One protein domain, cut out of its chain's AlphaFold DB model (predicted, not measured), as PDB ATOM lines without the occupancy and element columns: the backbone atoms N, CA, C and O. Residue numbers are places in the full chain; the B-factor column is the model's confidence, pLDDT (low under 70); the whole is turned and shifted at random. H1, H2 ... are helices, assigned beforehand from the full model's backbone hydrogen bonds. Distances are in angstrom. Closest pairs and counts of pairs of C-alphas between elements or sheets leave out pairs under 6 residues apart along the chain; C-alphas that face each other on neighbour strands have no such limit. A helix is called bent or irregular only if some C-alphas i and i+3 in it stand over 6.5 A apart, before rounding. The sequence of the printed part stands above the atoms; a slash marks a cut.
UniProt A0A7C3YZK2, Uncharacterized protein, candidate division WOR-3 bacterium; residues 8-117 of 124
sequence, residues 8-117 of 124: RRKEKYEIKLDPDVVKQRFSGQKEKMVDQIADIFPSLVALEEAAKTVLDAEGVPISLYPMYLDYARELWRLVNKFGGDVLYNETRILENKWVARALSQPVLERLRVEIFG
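What this domain is: This is residues 8 to 117 of the 124 residues of an uncharacterized protein of candidate division WOR-3 bacterium (UniProt A0A7C3YZK2). A compact head of helices H3, H4 and H5 with the later part of the long helix H2, from which a long, cornered arm sticks out, residues 8 to 42, holding H1 and the earlier part of H2. In the head, H3 and H4 are side by side as a hairpin, while H5 and the later part of H2 cross H3 at steep tilts. The printed part has 110 residues with five named helices, H1 to H5 in order along the chain, and no named strand; the class is all helix. The whole is loose, with a radius of gyration of the C-alphas of 19.1 A, and elongated, spanning 53 by 33 by 32 A, the arm making much of the length.

Where its parts are: H1 is residues 8 to 16, beginning at C-alpha 8 (97.575, 124.720, 123.648). H2, residues 19 to 57, was assigned as one helix by its hydrogen bonds but is bent: C-alphas 28 and 31 are 7.6 A apart. Its arms are H2a, residues 19 to 28, and H2b, residues 31 to 57, which is 40.1 A long and ends at C-alpha 57 (147.446, 141.389, 140.599). H2b has a kink of 27 degrees near residue 39. H3, residues 62 to 79, is 25.8 A long and irregular, with C-alphas 63 and 66 7.2 A apart. H4, residues 84 to 99, is 22.9 A long. H5, residues 105 to 116, ends at C-alpha 116 (141.046, 137.413, 125.166).

How they stand to each other: H1 and H2a are close but not clearly touching; their closest C-alphas, of Lys 16 and Val 22, are 7.5 A apart. H2a and H2b are about perpendicular, at 74 degrees. H2b, with residues 44 to 55 alone, touches H3 at a steep tilt of 51 degrees, opposite ways; the closest C-alphas, of Glu 48 and Leu 69, are 6.5 A apart. H2b also touches H5, closest at the C-alphas of Ala 51 and Leu 111, 6.4 A, with its residues 47 to 55 alone. H3 and H4 form a helical hairpin at a shallow tilt of 19 degrees, closest at the C-alphas of Leu 78 and Leu 87, 6.7 A. H3 touches H5 at the C-alphas of Ala 72 and Leu 111, their closest, 7.2 A. H4 and H5, a helical hairpin at 39 degrees, only just touch, with 3 pairs of C-alphas within 8 A, the closest those of Val 99 and Gln 105, 6.0 A. H2b and H4 are apart. Every O i to N i+4 pair is within hydrogen-bond range in H2a, H4 and H5; in H1 it is 4 of 5, in H2b 20 of 23, in H3 12 of 14.

The domain as a whole: The two C-alphas farthest apart, of Arg 8 and Ala 57, are 55.2 A apart. Without residues 8 to 42, which stand free, the body spans 33 by 28 by 16 A. The printed part has no cut, and the four links are tight. The mean pLDDT of the printed part is 95.5, and no printed residue is under 70.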
ATOM      1  N   ARG A   8      96.670 125.308 124.640       91.12
ATOM      2  CA  ARG A   8      97.575 124.720 123.648       91.12
ATOM      3  C   ARG A   8      99.037 124.723 124.107       91.12
ATOM      4  O   ARG A   8      99.831 123.895 123.660       91.12
ATOM      5  N   ARG A   9      99.437 125.682 124.951       92.56
ATOM      6  CA  ARG A   9     100.780 125.703 125.557       92.56
ATOM      7  C   ARG A   9     100.915 124.632 126.640       92.56
ATOM      8  O   ARG A   9     101.946 123.966 126.654       92.56
ATOM      9  N   LYS A  10      99.888 124.453 127.482       94.88
ATOM     10  CA  LYS A  10      99.829 123.423 128.530       94.88
ATOM     11  C   LYS A  10      99.882 122.015 127.936       94.88
ATOM     12  O   LYS A  10     100.777 121.260 128.287       94.88
ATOM     13  N   GLU A  11      99.015 121.700 126.978       93.31
ATOM     14  CA  GLU A  11      98.966 120.377 126.327       93.31
ATOM     15  C   GLU A  11     100.311 120.018 125.680       93.31
ATOM     16  O   GLU A  11     100.850 118.929 125.854       93.31
ATOM     17  N   LYS A  12     100.930 120.980 124.981       91.69
ATOM     18  CA  LYS A  12     102.277 120.788 124.425       91.69
ATOM     19  C   LYS A  12     103.351 120.594 125.489       91.69
ATOM     20  O   LYS A  12     104.397 120.039 125.163       91.69
ATOM     21  N   TYR A  13     103.165 121.131 126.691       91.94
ATOM     22  CA  TYR A  13     104.103 120.949 127.789       91.94
ATOM     23  C   TYR A  13     103.956 119.554 128.404       91.94
ATOM     24  O   TYR A  13     104.966 118.883 128.572       91.94
ATOM     25  N   GLU A  14     102.728 119.079 128.621       92.81
ATOM     26  CA  GLU A  14     102.451 117.719 129.109       92.81
ATOM     27  C   GLU A  14     103.070 116.653 128.195       92.81
ATOM     28  O   GLU A  14     103.800 115.791 128.670       92.81
ATOM     29  N   ILE A  15     102.912 116.787 126.873       90.56
ATOM     30  CA  ILE A  15     103.505 115.858 125.891       90.56
ATOM     31  C   ILE A  15     105.044 115.817 125.968       90.56
ATOM     32  O   ILE A  15     105.659 114.800 125.662       90.56
ATOM     33  N   LYS A  16     105.706 116.917 126.358       87.38
ATOM     34  CA  LYS A  16     107.177 116.933 126.498       87.38
ATOM     35  C   LYS A  16     107.664 116.151 127.714       87.38
ATOM     36  O   LYS A  16     108.840 115.800 127.736       87.38
ATOM     37  N   LEU A  17     106.803 115.958 128.711       92.38
ATOM     38  CA  LEU A  17     107.136 115.353 129.997       92.38
ATOM     39  C   LEU A  17     106.770 113.868 130.077       92.38
ATOM     40  O   LEU A  17     106.798 113.303 131.165       92.38
ATOM     41  N   ASP A  18     106.459 113.236 128.944       92.31
ATOM     42  CA  ASP A  18     106.327 111.784 128.865       92.31
ATOM     43  C   ASP A  18     107.630 111.109 129.359       92.31
ATOM     44  O   ASP A  18     108.691 111.319 128.754       92.31
ATOM     45  N   PRO A  19     107.590 110.334 130.463       92.50
ATOM     46  CA  PRO A  19     108.795 109.791 131.087       92.50
ATOM     47  C   PRO A  19     109.598 108.861 130.175       92.50
ATOM     48  O   PRO A  19     110.833 108.874 130.220       92.50
ATOM     49  N   ASP A  20     108.920 108.083 129.330       93.31
ATOM     50  CA  ASP A  20     109.558 107.104 128.454       93.31
ATOM     51  C   ASP A  20     110.282 107.809 127.308       93.31
ATOM     52  O   ASP A  20     111.452 107.526 127.025       93.31
ATOM     53  N   VAL A  21     109.634 108.814 126.712       89.56
ATOM     54  CA  VAL A  21     110.240 109.652 125.667       89.56
ATOM     55  C   VAL A  21     111.422 110.448 126.219       89.56
ATOM     56  O   VAL A  21     112.455 110.567 125.552       89.56
ATOM     57  N   VAL A  22     111.296 110.995 127.430       92.69
ATOM     58  CA  VAL A  22     112.383 111.717 128.103       92.69
ATOM     59  C   VAL A  22     113.573 110.785 128.308       92.69
ATOM     60  O   VAL A  22     114.670 111.095 127.837       92.69
ATOM     61  N   LYS A  23     113.363 109.617 128.928       94.75
ATOM     62  CA  LYS A  23     114.424 108.629 129.162       94.75
ATOM     63  C   LYS A  23     115.127 108.252 127.861       94.75
ATOM     64  O   LYS A  23     116.350 108.339 127.789       94.75
ATOM     65  N   GLN A  24     114.367 107.900 126.824       94.69
ATOM     66  CA  GLN A  24     114.920 107.497 125.533       94.69
ATOM     67  C   GLN A  24     115.809 108.590 124.919       94.69
ATOM     68  O   GLN A  24     116.909 108.301 124.447       94.69
ATOM     69  N   ARG A  25     115.363 109.853 124.947       91.88
ATOM     70  CA  ARG A  25     116.125 110.983 124.389       91.88
ATOM     71  C   ARG A  25     117.418 111.248 125.150       91.88
ATOM     72  O   ARG A  25     118.454 111.424 124.514       91.88
ATOM     73  N   PHE A  26     117.369 111.258 126.483       93.81
ATOM     74  CA  PHE A  26     118.563 111.468 127.303       93.81
ATOM     75  C   PHE A  26     119.558 110.319 127.147       93.81
ATOM     76  O   PHE A  26     120.743 110.568 126.947       93.81
ATOM     77  N   SER A  27     119.089 109.068 127.159       94.50
ATOM     78  CA  SER A  27     119.952 107.907 126.928       94.50
ATOM     79  C   SER A  27     120.650 107.970 125.567       94.50
ATOM     80  O   SER A  27     121.843 107.704 125.500       94.50
ATOM     81  N   GLY A  28     119.945 108.383 124.508       94.50
ATOM     82  CA  GLY A  28     120.523 108.501 123.165       94.50
ATOM     83  C   GLY A  28     121.495 109.674 122.970       94.50
ATOM     84  O   GLY A  28     122.260 109.665 122.010       94.50
ATOM     85  N   GLN A  29     121.474 110.687 123.842       94.75
ATOM     86  CA  GLN A  29     122.359 111.859 123.745       94.75
ATOM     87  C   GLN A  29     123.488 111.863 124.775       94.75
ATOM     88  O   GLN A  29     124.426 112.640 124.619       94.75
ATOM     89  N   LYS A  30     123.421 111.004 125.800       94.00
ATOM     90  CA  LYS A  30     124.331 111.026 126.951       94.00
ATOM     91  C   LYS A  30     125.806 111.081 126.550       94.00
ATOM     92  O   LYS A  30     126.519 111.927 127.069       94.00
ATOM     93  N   GLU A  31     126.241 110.204 125.651       94.25
ATOM     94  CA  GLU A  31     127.640 110.131 125.203       94.25
ATOM     95  C   GLU A  31     128.090 111.462 124.590       94.25
ATOM     96  O   GLU A  31     128.975 112.116 125.126       94.25
ATOM     97  N   LYS A  32     127.346 111.965 123.597       92.75
ATOM     98  CA  LYS A  32     127.617 113.266 122.968       92.75
ATOM     99  C   LYS A  32     127.624 114.429 123.961       92.75
ATOM    100  O   LYS A  32     128.408 115.356 123.801       92.75
ATOM    101  N   MET A  33     126.737 114.415 124.960       92.00
ATOM    102  CA  MET A  33     126.697 115.455 125.994       92.00
ATOM    103  C   MET A  33     127.950 115.428 126.876       92.00
ATOM    104  O   MET A  33     128.454 116.486 127.238       92.00
ATOM    105  N   VAL A  34     128.441 114.235 127.227       94.00
ATOM    106  CA  VAL A  34     129.672 114.069 128.013       94.00
ATOM    107  C   VAL A  34     130.885 114.493 127.190       94.00
ATOM    108  O   VAL A  34     131.695 115.271 127.687       94.00
ATOM    109  N   ASP A  35     130.959 114.069 125.930       93.50
ATOM    110  CA  ASP A  35     132.064 114.413 125.030       93.50
ATOM    111  C   ASP A  35     132.177 115.926 124.827       93.50
ATOM    112  O   ASP A  35     133.257 116.494 124.937       93.50
ATOM    113  N   GLN A  36     131.051 116.615 124.614       89.62
ATOM    114  CA  GLN A  36     131.041 118.076 124.473       89.62
ATOM    115  C   GLN A  36     131.587 118.794 125.711       89.62
ATOM    116  O   GLN A  36     132.233 119.833 125.601       89.62
ATOM    117  N   ILE A  37     131.311 118.261 126.899       93.31
ATOM    118  CA  ILE A  37     131.738 118.868 128.158       93.31
ATOM    119  C   ILE A  37     133.228 118.616 128.433       93.31
ATOM    120  O   ILE A  37     133.859 119.444 129.094       93.31
ATOM    121  N   ALA A  38     133.789 117.523 127.904       92.94
ATOM    122  CA  ALA A  38     135.184 117.145 128.104       92.94
ATOM    123  C   ALA A  38     136.165 118.249 127.681       92.94
ATOM    124  O   ALA A  38     137.169 118.436 128.360       92.94
ATOM    125  N   ASP A  39     135.833 119.027 126.647       88.44
ATOM    126  CA  ASP A  39     136.660 120.149 126.181       88.44
ATOM    127  C   ASP A  39     136.246 121.496 126.802       88.44
ATOM    128  O   ASP A  39     137.083 122.358 127.087       88.44
ATOM    129  N   ILE A  40     134.945 121.688 127.054       92.81
ATOM    130  CA  ILE A  40     134.409 122.960 127.562       92.81
ATOM    131  C   ILE A  40     134.868 123.227 128.998       92.81
ATOM    132  O   ILE A  40     135.252 124.353 129.317       92.81
ATOM    133  N   PHE A  41     134.824 122.225 129.881       94.00
ATOM    134  CA  PHE A  41     135.175 122.428 131.290       94.00
ATOM    135  C   PHE A  41     136.652 122.779 131.499       94.00
ATOM    136  O   PHE A  41     136.900 123.754 132.208       94.00
ATOM    137  N   PRO A  42     137.628 122.102 130.866       95.94
ATOM    138  CA  PRO A  42     139.023 122.528 130.936       95.94
ATOM    139  C   PRO A  42     139.237 123.956 130.427       95.94
ATOM    140  O   PRO A  42     139.941 124.729 131.071       95.94
ATOM    141  N   SER A  43     138.587 124.337 129.319       93.50
ATOM    142  CA  SER A  43     138.682 125.704 128.791       93.50
ATOM    143  C   SER A  43     138.135 126.745 129.774       93.50
ATOM    144  O   SER A  43     138.765 127.783 129.977       93.50
ATOM    145  N   LEU A  44     136.997 126.464 130.417       94.81
ATOM    146  CA  LEU A  44     136.422 127.348 131.432       94.81
ATOM    147  C   LEU A  44     137.304 127.451 132.679       94.81
ATOM    148  O   LEU A  44     137.498 128.552 133.181       94.81
ATOM    149  N   VAL A  45     137.863 126.338 133.159       96.75
ATOM    150  CA  VAL A  45     138.766 126.344 134.321       96.75
ATOM    151  C   VAL A  45     140.014 127.174 134.029       96.75
ATOM    152  O   VAL A  45     140.330 128.069 134.808       96.75
ATOM    153  N   ALA A  46     140.664 126.956 132.882       96.38
ATOM    154  CA  ALA A  46     141.845 127.724 132.483       96.38
ATOM    155  C   ALA A  46     141.551 129.233 132.401       96.38
ATOM    156  O   ALA A  46     142.349 130.060 132.844       96.38
ATOM    157  N   LEU A  47     140.377 129.598 131.882       97.06
ATOM    158  CA  LEU A  47     139.921 130.983 131.837       97.06
ATOM    159  C   LEU A  47     139.699 131.578 133.233       97.06
ATOM    160  O   LEU A  47     140.085 132.718 133.483       97.06
ATOM    161  N   GLU A  48     139.074 130.835 134.144       97.19
ATOM    162  CA  GLU A  48     138.824 131.305 135.509       97.19
ATOM    163  C   GLU A  48     140.116 131.448 136.322       97.19
ATOM    164  O   GLU A  48     140.237 132.380 137.115       97.19
ATOM    165  N   GLU A  49     141.092 130.563 136.120       98.00
ATOM    166  CA  GLU A  49     142.422 130.657 136.732       98.00
ATOM    167  C   GLU A  49     143.207 131.869 136.214       98.00
ATOM    168  O   GLU A  49     143.775 132.628 137.008       98.00
ATOM    169  N   ALA A  50     143.173 132.111 134.900       97.75
ATOM    170  CA  ALA A  50     143.762 133.306 134.304       97.75
ATOM    171  C   ALA A  50     143.098 134.582 134.846       97.75
ATOM    172  O   ALA A  50     143.785 135.503 135.281       97.75
ATOM    173  N   ALA A  51     141.763 134.612 134.918       97.81
ATOM    174  CA  ALA A  51     141.029 135.736 135.488       97.81
ATOM    175  C   ALA A  51     141.386 135.991 136.955       97.81
ATOM    176  O   ALA A  51     141.597 137.140 137.330       97.81
ATOM    177  N   LYS A  52     141.508 134.945 137.780       97.50
ATOM    178  CA  LYS A  52     141.941 135.098 139.177       97.50
ATOM    179  C   LYS A  52     143.328 135.718 139.280       97.50
ATOM    180  O   LYS A  52     143.493 136.643 140.061       97.50
ATOM    181  N   THR A  53     144.267 135.288 138.441       97.88
ATOM    182  CA  THR A  53     145.632 135.836 138.430       97.88
ATOM    183  C   THR A  53     145.624 137.342 138.142       97.88
ATOM    184  O   THR A  53     146.314 138.103 138.817       97.88
ATOM    185  N   VAL A  54     144.792 137.791 137.195       97.69
ATOM    186  CA  VAL A  54     144.601 139.225 136.908       97.69
ATOM    187  C   VAL A  54     143.976 139.956 138.100       97.69
ATOM    188  O   VAL A  54     144.429 141.038 138.468       97.69
ATOM    189  N   LEU A  55     142.943 139.381 138.722       97.88
ATOM    190  CA  LEU A  55     142.254 139.994 139.864       97.88
ATOM    191  C   LEU A  55     143.147 140.109 141.105       97.88
ATOM    192  O   LEU A  55     143.106 141.136 141.784       97.88
ATOM    193  N   ASP A  56     143.968 139.090 141.361       97.81
ATOM    194  CA  ASP A  56     144.960 139.081 142.435       97.81
ATOM    195  C   ASP A  56     145.998 140.193 142.205       97.81
ATOM    196  O   ASP A  56     146.311 140.951 143.124       97.81
ATOM    197  N   ALA A  57     146.487 140.345 140.967       97.31
ATOM    198  CA  ALA A  57     147.446 141.389 140.599       97.31
ATOM    199  C   ALA A  57     146.868 142.811 140.724       97.31
ATOM    200  O   ALA A  57     147.583 143.738 141.103       97.31
ATOM    201  N   GLU A  58     145.574 142.983 140.447       96.38
ATOM    202  CA  GLU A  58     144.848 144.251 140.612       96.38
ATOM    203  C   GLU A  58     144.432 144.536 142.067       96.38
ATOM    204  O   GLU A  58     143.861 145.589 142.354       96.38
ATOM    205  N   GLY A  59     144.694 143.614 143.001       96.75
ATOM    206  CA  GLY A  59     144.333 143.772 144.410       96.75
ATOM    207  C   GLY A  59     142.822 143.816 144.646       96.75
ATOM    208  O   GLY A  59     142.353 144.466 145.586       96.75
ATOM    209  N   VAL A  60     142.037 143.158 143.789       97.19
ATOM    210  CA  VAL A  60     140.578 143.130 143.920       97.19
ATOM    211  C   VAL A  60     140.195 142.355 145.191       97.19
ATOM    212  O   VAL A  60     140.739 141.287 145.462       97.19
ATOM    213  N   PRO A  61     139.233 142.837 145.996       96.19
ATOM    214  CA  PRO A  61     138.721 142.061 147.117       96.19
ATOM    215  C   PRO A  61     138.096 140.741 146.650       96.19
ATOM    216  O   PRO A  61     137.253 140.733 145.753       96.19
ATOM    217  N   ILE A  62     138.422 139.637 147.328       96.44
ATOM    218  CA  ILE A  62     137.900 138.290 147.017       96.44
ATOM    219  C   ILE A  62     136.361 138.259 146.985       96.44
ATOM    220  O   ILE A  62     135.764 137.519 146.204       96.44
ATOM    221  N   SER A  63     135.694 139.106 147.777       96.81
ATOM    222  CA  SER A  63     134.231 139.245 147.774       96.81
ATOM    223  C   SER A  63     133.651 139.656 146.415       96.81
ATOM    224  O   SER A  63     132.499 139.332 146.129       96.81
ATOM    225  N   LEU A  64     134.432 140.333 145.568       96.94
ATOM    226  CA  LEU A  64     134.028 140.769 144.231       96.94
ATOM    227  C   LEU A  64     134.414 139.777 143.127       96.94
ATOM    228  O   LEU A  64     133.947 139.927 141.997       96.94
ATOM    229  N   TYR A  65     135.212 138.743 143.422       97.38
ATOM    230  CA  TYR A  65     135.678 137.780 142.413       97.38
ATOM    231  C   TYR A  65     134.533 137.128 141.642       97.38
ATOM    232  O   TYR A  65     134.627 137.079 140.417       97.38
ATOM    233  N   PRO A  66     133.429 136.684 142.279       97.75
ATOM    234  CA  PRO A  66     132.322 136.085 141.541       97.75
ATOM    235  C   PRO A  66     131.774 137.001 140.440       97.75
ATOM    236  O   PRO A  66     131.486 136.530 139.345       97.75
ATOM    237  N   MET A  67     131.704 138.314 140.688       97.81
ATOM    238  CA  MET A  67     131.174 139.278 139.721       97.81
ATOM    239  C   MET A  67     132.111 139.457 138.518       97.81
ATOM    240  O   MET A  67     131.651 139.499 137.378       97.81
ATOM    241  N   TYR A  68     133.425 139.514 138.750       98.25
ATOM    242  CA  TYR A  68     134.414 139.590 137.670       98.25
ATOM    243  C   TYR A  68     134.543 138.274 136.890       98.25
ATOM    244  O   TYR A  68     134.698 138.295 135.669       98.25
ATOM    245  N   LEU A  69     134.425 137.124 137.562       98.06
ATOM    246  CA  LEU A  69     134.400 135.818 136.900       98.06
ATOM    247  C   LEU A  69     133.152 135.661 136.024       98.06
ATOM    248  O   LEU A  69     133.243 135.151 134.909       98.06
ATOM    249  N   ASP A  70     131.997 136.154 136.472       98.00
ATOM    250  CA  ASP A  70     130.779 136.160 135.660       98.00
ATOM    251  C   ASP A  70     130.917 137.039 134.413       98.00
ATOM    252  O   ASP A  70     130.493 136.626 133.329       98.00
ATOM    253  N   TYR A  71     131.570 138.201 134.528       98.31
ATOM    254  CA  TYR A  71     131.956 139.003 133.363       98.31
ATOM    255  C   TYR A  71     132.840 138.209 132.391       98.31
ATOM    256  O   TYR A  71     132.508 138.123 131.207       98.31
ATOM    257  N   ALA A  72     133.910 137.575 132.878       98.00
ATOM    258  CA  ALA A  72     134.821 136.799 132.038       98.00
ATOM    259  C   ALA A  72     134.102 135.636 131.325       98.00
ATOM    260  O   ALA A  72     134.277 135.438 130.123       98.00
ATOM    261  N   ARG A  73     133.211 134.909 132.016       98.31
ATOM    262  CA  ARG A  73     132.388 133.835 131.423       98.31
ATOM    263  C   ARG A  73     131.391 134.349 130.386       98.31
ATOM    264  O   ARG A  73     131.070 133.655 129.421       98.31
ATOM    265  N   GLU A  74     130.815 135.528 130.603       98.00
ATOM    266  CA  GLU A  74     129.949 136.168 129.613       98.00
ATOM    267  C   GLU A  74     130.727 136.569 128.363       98.00
ATOM    268  O   GLU A  74     130.287 136.257 127.257       98.00
ATOM    269  N   LEU A  75     131.905 137.170 128.532       97.75
ATOM    270  CA  LEU A  75     132.766 137.534 127.416       97.75
ATOM    271  C   LEU A  75     133.230 136.292 126.642       97.75
ATOM    272  O   LEU A  75     133.117 136.263 125.421       97.75
ATOM    273  N   TRP A  76     133.623 135.217 127.331       97.50
ATOM    274  CA  TRP A  76     133.960 133.939 126.697       97.50
ATOM    275  C   TRP A  76     132.825 133.396 125.827       97.50
ATOM    276  O   TRP A  76     133.053 132.959 124.700       97.50
ATOM    277  N   ARG A  77     131.571 133.478 126.292       96.69
ATOM    278  CA  ARG A  77     130.409 133.085 125.479       96.69
ATOM    279  C   ARG A  77     130.231 133.966 124.243       96.69
ATOM    280  O   ARG A  77     129.829 133.448 123.204       96.69
ATOM    281  N   LEU A  78     130.501 135.268 124.345       97.44
ATOM    282  CA  LEU A  78     130.423 136.188 123.207       97.44
ATOM    283  C   LEU A  78     131.508 135.894 122.170       97.44
ATOM    284  O   LEU A  78     131.186 135.795 120.990       97.44
ATOM    285  N   VAL A  79     132.752 135.677 122.604       96.00
ATOM    286  CA  VAL A  79     133.887 135.354 121.721       96.00
ATOM    287  C   VAL A  79     133.654 134.050 120.960       96.00
ATOM    288  O   VAL A  79     133.954 133.961 119.775       96.00
ATOM    289  N   ASN A  80     133.042 133.055 121.602       94.00
ATOM    290  CA  ASN A  80     132.696 131.791 120.947       94.00
ATOM    291  C   ASN A  80     131.458 131.876 120.034       94.00
ATOM    292  O   ASN A  80     131.126 130.903 119.357       94.00
ATOM    293  N   LYS A  81     130.743 133.007 120.024       95.75
ATOM    294  CA  LYS A  81     129.498 133.187 119.261       95.75
ATOM    295  C   LYS A  81     129.624 134.203 118.128       95.75
ATOM    296  O   LYS A  81     128.952 134.052 117.108       95.75
ATOM    297  N   PHE A  82     130.426 135.244 118.313       96.25
ATOM    298  CA  PHE A  82     130.515 136.391 117.417       96.25
ATOM    299  C   PHE A  82     131.970 136.727 117.083       96.25
ATOM    300  O   PHE A  82     132.879 136.449 117.857       96.25
ATOM    301  N   GLY A  83     132.173 137.392 115.946       93.56
ATOM    302  CA  GLY A  83     133.457 137.958 115.536       93.56
ATOM    303  C   GLY A  83     133.284 139.345 114.918       93.56
ATOM    304  O   GLY A  83     132.157 139.786 114.674       93.56
ATOM    305  N   GLY A  84     134.403 140.029 114.671       92.19
ATOM    306  CA  GLY A  84     134.428 141.363 114.060       92.19
ATOM    307  C   GLY A  84     133.646 142.415 114.854       92.19
ATOM    308  O   GLY A  84     133.582 142.363 116.083       92.19
ATOM    309  N   ASP A  85     133.013 143.346 114.143       93.31
ATOM    310  CA  ASP A  85     132.339 144.511 114.737       93.31
ATOM    311  C   ASP A  85     131.208 144.143 115.706       93.31
ATOM    312  O   ASP A  85     130.976 144.839 116.696       93.31
ATOM    313  N   VAL A  86     130.525 143.019 115.465       95.00
ATOM    314  CA  VAL A  86     129.466 142.532 116.361       95.00
ATOM    315  C   VAL A  86     130.048 142.175 117.725       95.00
ATOM    316  O   VAL A  86     129.493 142.574 118.746       95.00
ATOM    317  N   LEU A  87     131.191 141.481 117.756       96.44
ATOM    318  CA  LEU A  87     131.864 141.148 119.009       96.44
ATOM    319  C   LEU A  87     132.278 142.417 119.762       96.44
ATOM    320  O   LEU A  87     132.094 142.486 120.976       96.44
ATOM    321  N   TYR A  88     132.788 143.434 119.064       95.94
ATOM    322  CA  TYR A  88     133.183 144.692 119.699       95.94
ATOM    323  C   TYR A  88     131.993 145.427 120.317       95.94
ATOM    324  O   TYR A  88     132.073 145.851 121.470       95.94
ATOM    325  N   ASN A  89     130.870 145.518 119.606       95.44
ATOM    326  CA  ASN A  89     129.662 146.162 120.122       95.44
ATOM    327  C   ASN A  89     129.075 145.410 121.325       95.44
ATOM    328  O   ASN A  89     128.769 146.026 122.345       95.44
ATOM    329  N   GLU A  90     128.984 144.082 121.252       97.12
ATOM    330  CA  GLU A  90     128.501 143.258 122.367       97.12
ATOM    331  C   GLU A  90     129.437 143.338 123.582       97.12
ATOM    332  O   GLU A  90     128.975 143.425 124.720       97.12
ATOM    333  N   THR A  91     130.753 143.400 123.359       97.38
ATOM    334  CA  THR A  91     131.736 143.575 124.439       97.38
ATOM    335  C   THR A  91     131.570 144.931 125.127       97.38
ATOM    336  O   THR A  91     131.580 144.992 126.354       97.38
ATOM    337  N   ARG A  92     131.319 146.015 124.373       96.00
ATOM    338  CA  ARG A  92     131.009 147.342 124.942       96.00
ATOM    339  C   ARG A  92     129.758 147.317 125.810       96.00
ATOM    340  O   ARG A  92     129.749 147.866 126.910       96.00
ATOM    341  N   ILE A  93     128.694 146.682 125.320       96.56
ATOM    342  CA  ILE A  93     127.433 146.544 126.060       96.56
ATOM    343  C   ILE A  93     127.669 145.755 127.352       96.56
ATOM    344  O   ILE A  93     127.178 146.143 128.416       96.56
ATOM    345  N   LEU A  94     128.445 144.673 127.269       97.75
ATOM    346  CA  LEU A  94     128.796 143.851 128.415       97.75
ATOM    347  C   LEU A  94     129.591 144.645 129.461       97.75
ATOM    348  O   LEU A  94     129.223 144.610 130.635       97.75
ATOM    349  N   GLU A  95     130.625 145.386 129.062       96.56
ATOM    350  CA  GLU A  95     131.407 146.229 129.977       96.56
ATOM    351  C   GLU A  95     130.535 147.290 130.644       96.56
ATOM    352  O   GLU A  95     130.492 147.356 131.871       96.56
ATOM    353  N   ASN A  96     129.743 148.034 129.867       96.94
ATOM    354  CA  ASN A  96     128.829 149.045 130.402       96.94
ATOM    355  C   ASN A  96     127.860 148.460 131.438       96.94
ATOM    356  O   ASN A  96     127.600 149.075 132.473       96.94
ATOM    357  N   LYS A  97     127.350 147.246 131.198       97.94
ATOM    358  CA  LYS A  97     126.474 146.540 132.139       97.94
ATOM    359  C   LYS A  97     127.168 146.258 133.472       97.94
ATOM    360  O   LYS A  97     126.541 146.384 134.521       97.94
ATOM    361  N   TRP A  98     128.429 145.838 133.447       98.06
ATOM    362  CA  TRP A  98     129.168 145.483 134.660       98.06
ATOM    363  C   TRP A  98     129.739 146.701 135.387       98.06
ATOM    364  O   TRP A  98     129.712 146.729 136.617       98.06
ATOM    365  N   VAL A  99     130.111 147.754 134.660       97.75
ATOM    366  CA  VAL A  99     130.406 149.075 135.236       97.75
ATOM    367  C   VAL A  99     129.174 149.639 135.948       97.75
ATOM    368  O   VAL A  99     129.271 150.089 137.086       97.75
ATOM    369  N   ALA A 100     127.982 149.523 135.353       97.44
ATOM    370  CA  ALA A 100     126.729 149.923 136.003       97.44
ATOM    371  C   ALA A 100     126.404 149.107 137.272       97.44
ATOM    372  O   ALA A 100     125.621 149.552 138.109       97.44
ATOM    373  N   ARG A 101     127.022 147.929 137.449       95.94
ATOM    374  CA  ARG A 101     126.977 147.119 138.681       95.94
ATOM    375  C   ARG A 101     128.128 147.437 139.645       95.94
ATOM    376  O   ARG A 101     128.414 146.633 140.526       95.94
ATOM    377  N   ALA A 102     128.757 148.598 139.476       94.62
ATOM    378  CA  ALA A 102     129.860 149.111 140.283       94.62
ATOM    379  C   ALA A 102     131.171 148.304 140.194       94.62
ATOM    380  O   ALA A 102     131.990 148.371 141.111       94.62
ATOM    381  N   LEU A 103     131.404 147.567 139.099       96.88
ATOM    382  CA  LEU A 103     132.731 147.003 138.830       96.88
ATOM    383  C   LEU A 103     133.669 148.051 138.223       96.88
ATOM    384  O   LEU A 103     133.249 148.960 137.508       96.88
ATOM    385  N   SER A 104     134.960 147.906 138.513       97.44
ATOM    386  CA  SER A 104     136.008 148.811 138.050       97.44
ATOM    387  C   SER A 104     136.262 148.610 136.558       97.44
ATOM    388  O   SER A 104     136.692 147.534 136.139       97.44
ATOM    389  N   GLN A 105     136.026 149.651 135.757       96.94
ATOM    390  CA  GLN A 105     136.268 149.615 134.313       96.94
ATOM    391  C   GLN A 105     137.718 149.224 133.955       96.94
ATOM    392  O   GLN A 105     137.870 148.313 133.142       96.94
ATOM    393  N   PRO A 106     138.772 149.788 134.581       97.50
ATOM    394  CA  PRO A 106     140.152 149.365 134.322       97.50
ATOM    395  C   PRO A 106     140.400 147.862 134.511       97.50
ATOM    396  O   PRO A 106     141.112 147.247 133.721       97.50
ATOM    397  N   VAL A 107     139.776 147.250 135.524       97.81
ATOM    398  CA  VAL A 107     139.920 145.810 135.794       97.81
ATOM    399  C   VAL A 107     139.209 144.984 134.717       97.81
ATOM    400  O   VAL A 107     139.756 143.992 134.239       97.81
ATOM    401  N   LEU A 108     138.011 145.402 134.288       97.88
ATOM    402  CA  LEU A 108     137.276 144.747 133.196       97.88
ATOM    403  C   LEU A 108     138.039 144.813 131.867       97.88
ATOM    404  O   LEU A 108     138.106 143.817 131.143       97.88
ATOM    405  N   GLU A 109     138.643 145.965 131.571       97.19
ATOM    406  CA  GLU A 109     139.471 146.165 130.382       97.19
ATOM    407  C   GLU A 109     140.730 145.295 130.426       97.19
ATOM    408  O   GLU A 109     141.081 144.680 129.417       97.19
ATOM    409  N   ARG A 110     141.381 145.183 131.591       97.38
ATOM    410  CA  ARG A 110     142.553 144.317 131.761       97.38
ATOM    411  C   ARG A 110     142.207 142.846 131.556       97.38
ATOM    412  O   ARG A 110     142.869 142.182 130.768       97.38
ATOM    413  N   LEU A 111     141.123 142.360 132.168       97.69
ATOM    414  CA  LEU A 111     140.621 140.998 131.938       97.69
ATOM    415  C   LEU A 111     140.348 140.737 130.450       97.69
ATOM    416  O   LEU A 111     140.727 139.693 129.921       97.69
ATOM    417  N   ARG A 112     139.712 141.689 129.757       97.62
ATOM    418  CA  ARG A 112     139.415 141.587 128.322       97.62
ATOM    419  C   ARG A 112     140.690 141.470 127.484       97.62
ATOM    420  O   ARG A 112     140.759 140.630 126.588       97.62
ATOM    421  N   VAL A 113     141.675 142.325 127.740       97.25
ATOM    422  CA  VAL A 113     142.908 142.380 126.946       97.25
ATOM    423  C   VAL A 113     143.816 141.191 127.253       97.25
ATOM    424  O   VAL A 113     144.269 140.539 126.319       97.25
ATOM    425  N   GLU A 114     144.056 140.871 128.524       96.44
ATOM    426  CA  GLU A 114     145.023 139.832 128.900       96.44
ATOM    427  C   GLU A 114     144.527 138.412 128.606       96.44
ATOM    428  O   GLU A 114     145.313 137.568 128.185       96.44
ATOM    429  N   ILE A 115     143.228 138.144 128.776       96.25
ATOM    430  CA  ILE A 115     142.678 136.792 128.589       96.25
ATOM    431  C   ILE A 115     142.243 136.560 127.140       96.25
ATOM    432  O   ILE A 115     142.417 135.464 126.612       96.25
ATOM    433  N   PHE A 116     141.664 137.574 126.489       95.50
ATOM    434  CA  PHE A 116     141.046 137.413 125.166       95.50
ATOM    435  C   PHE A 116     141.766 138.163 124.044       95.50
ATOM    436  O   PHE A 116     141.416 137.978 122.881       95.50
ATOM    437  N   GLY A 117     142.736 139.031 124.353       95.12
ATOM    438  CA  GLY A 117     143.438 139.827 123.342       95.12
ATOM    439  C   GLY A 117     142.549 140.852 122.630       95.12
ATOM    440  O   GLY A 117     142.877 141.291 121.530       95.12
TER     441      GLY A 117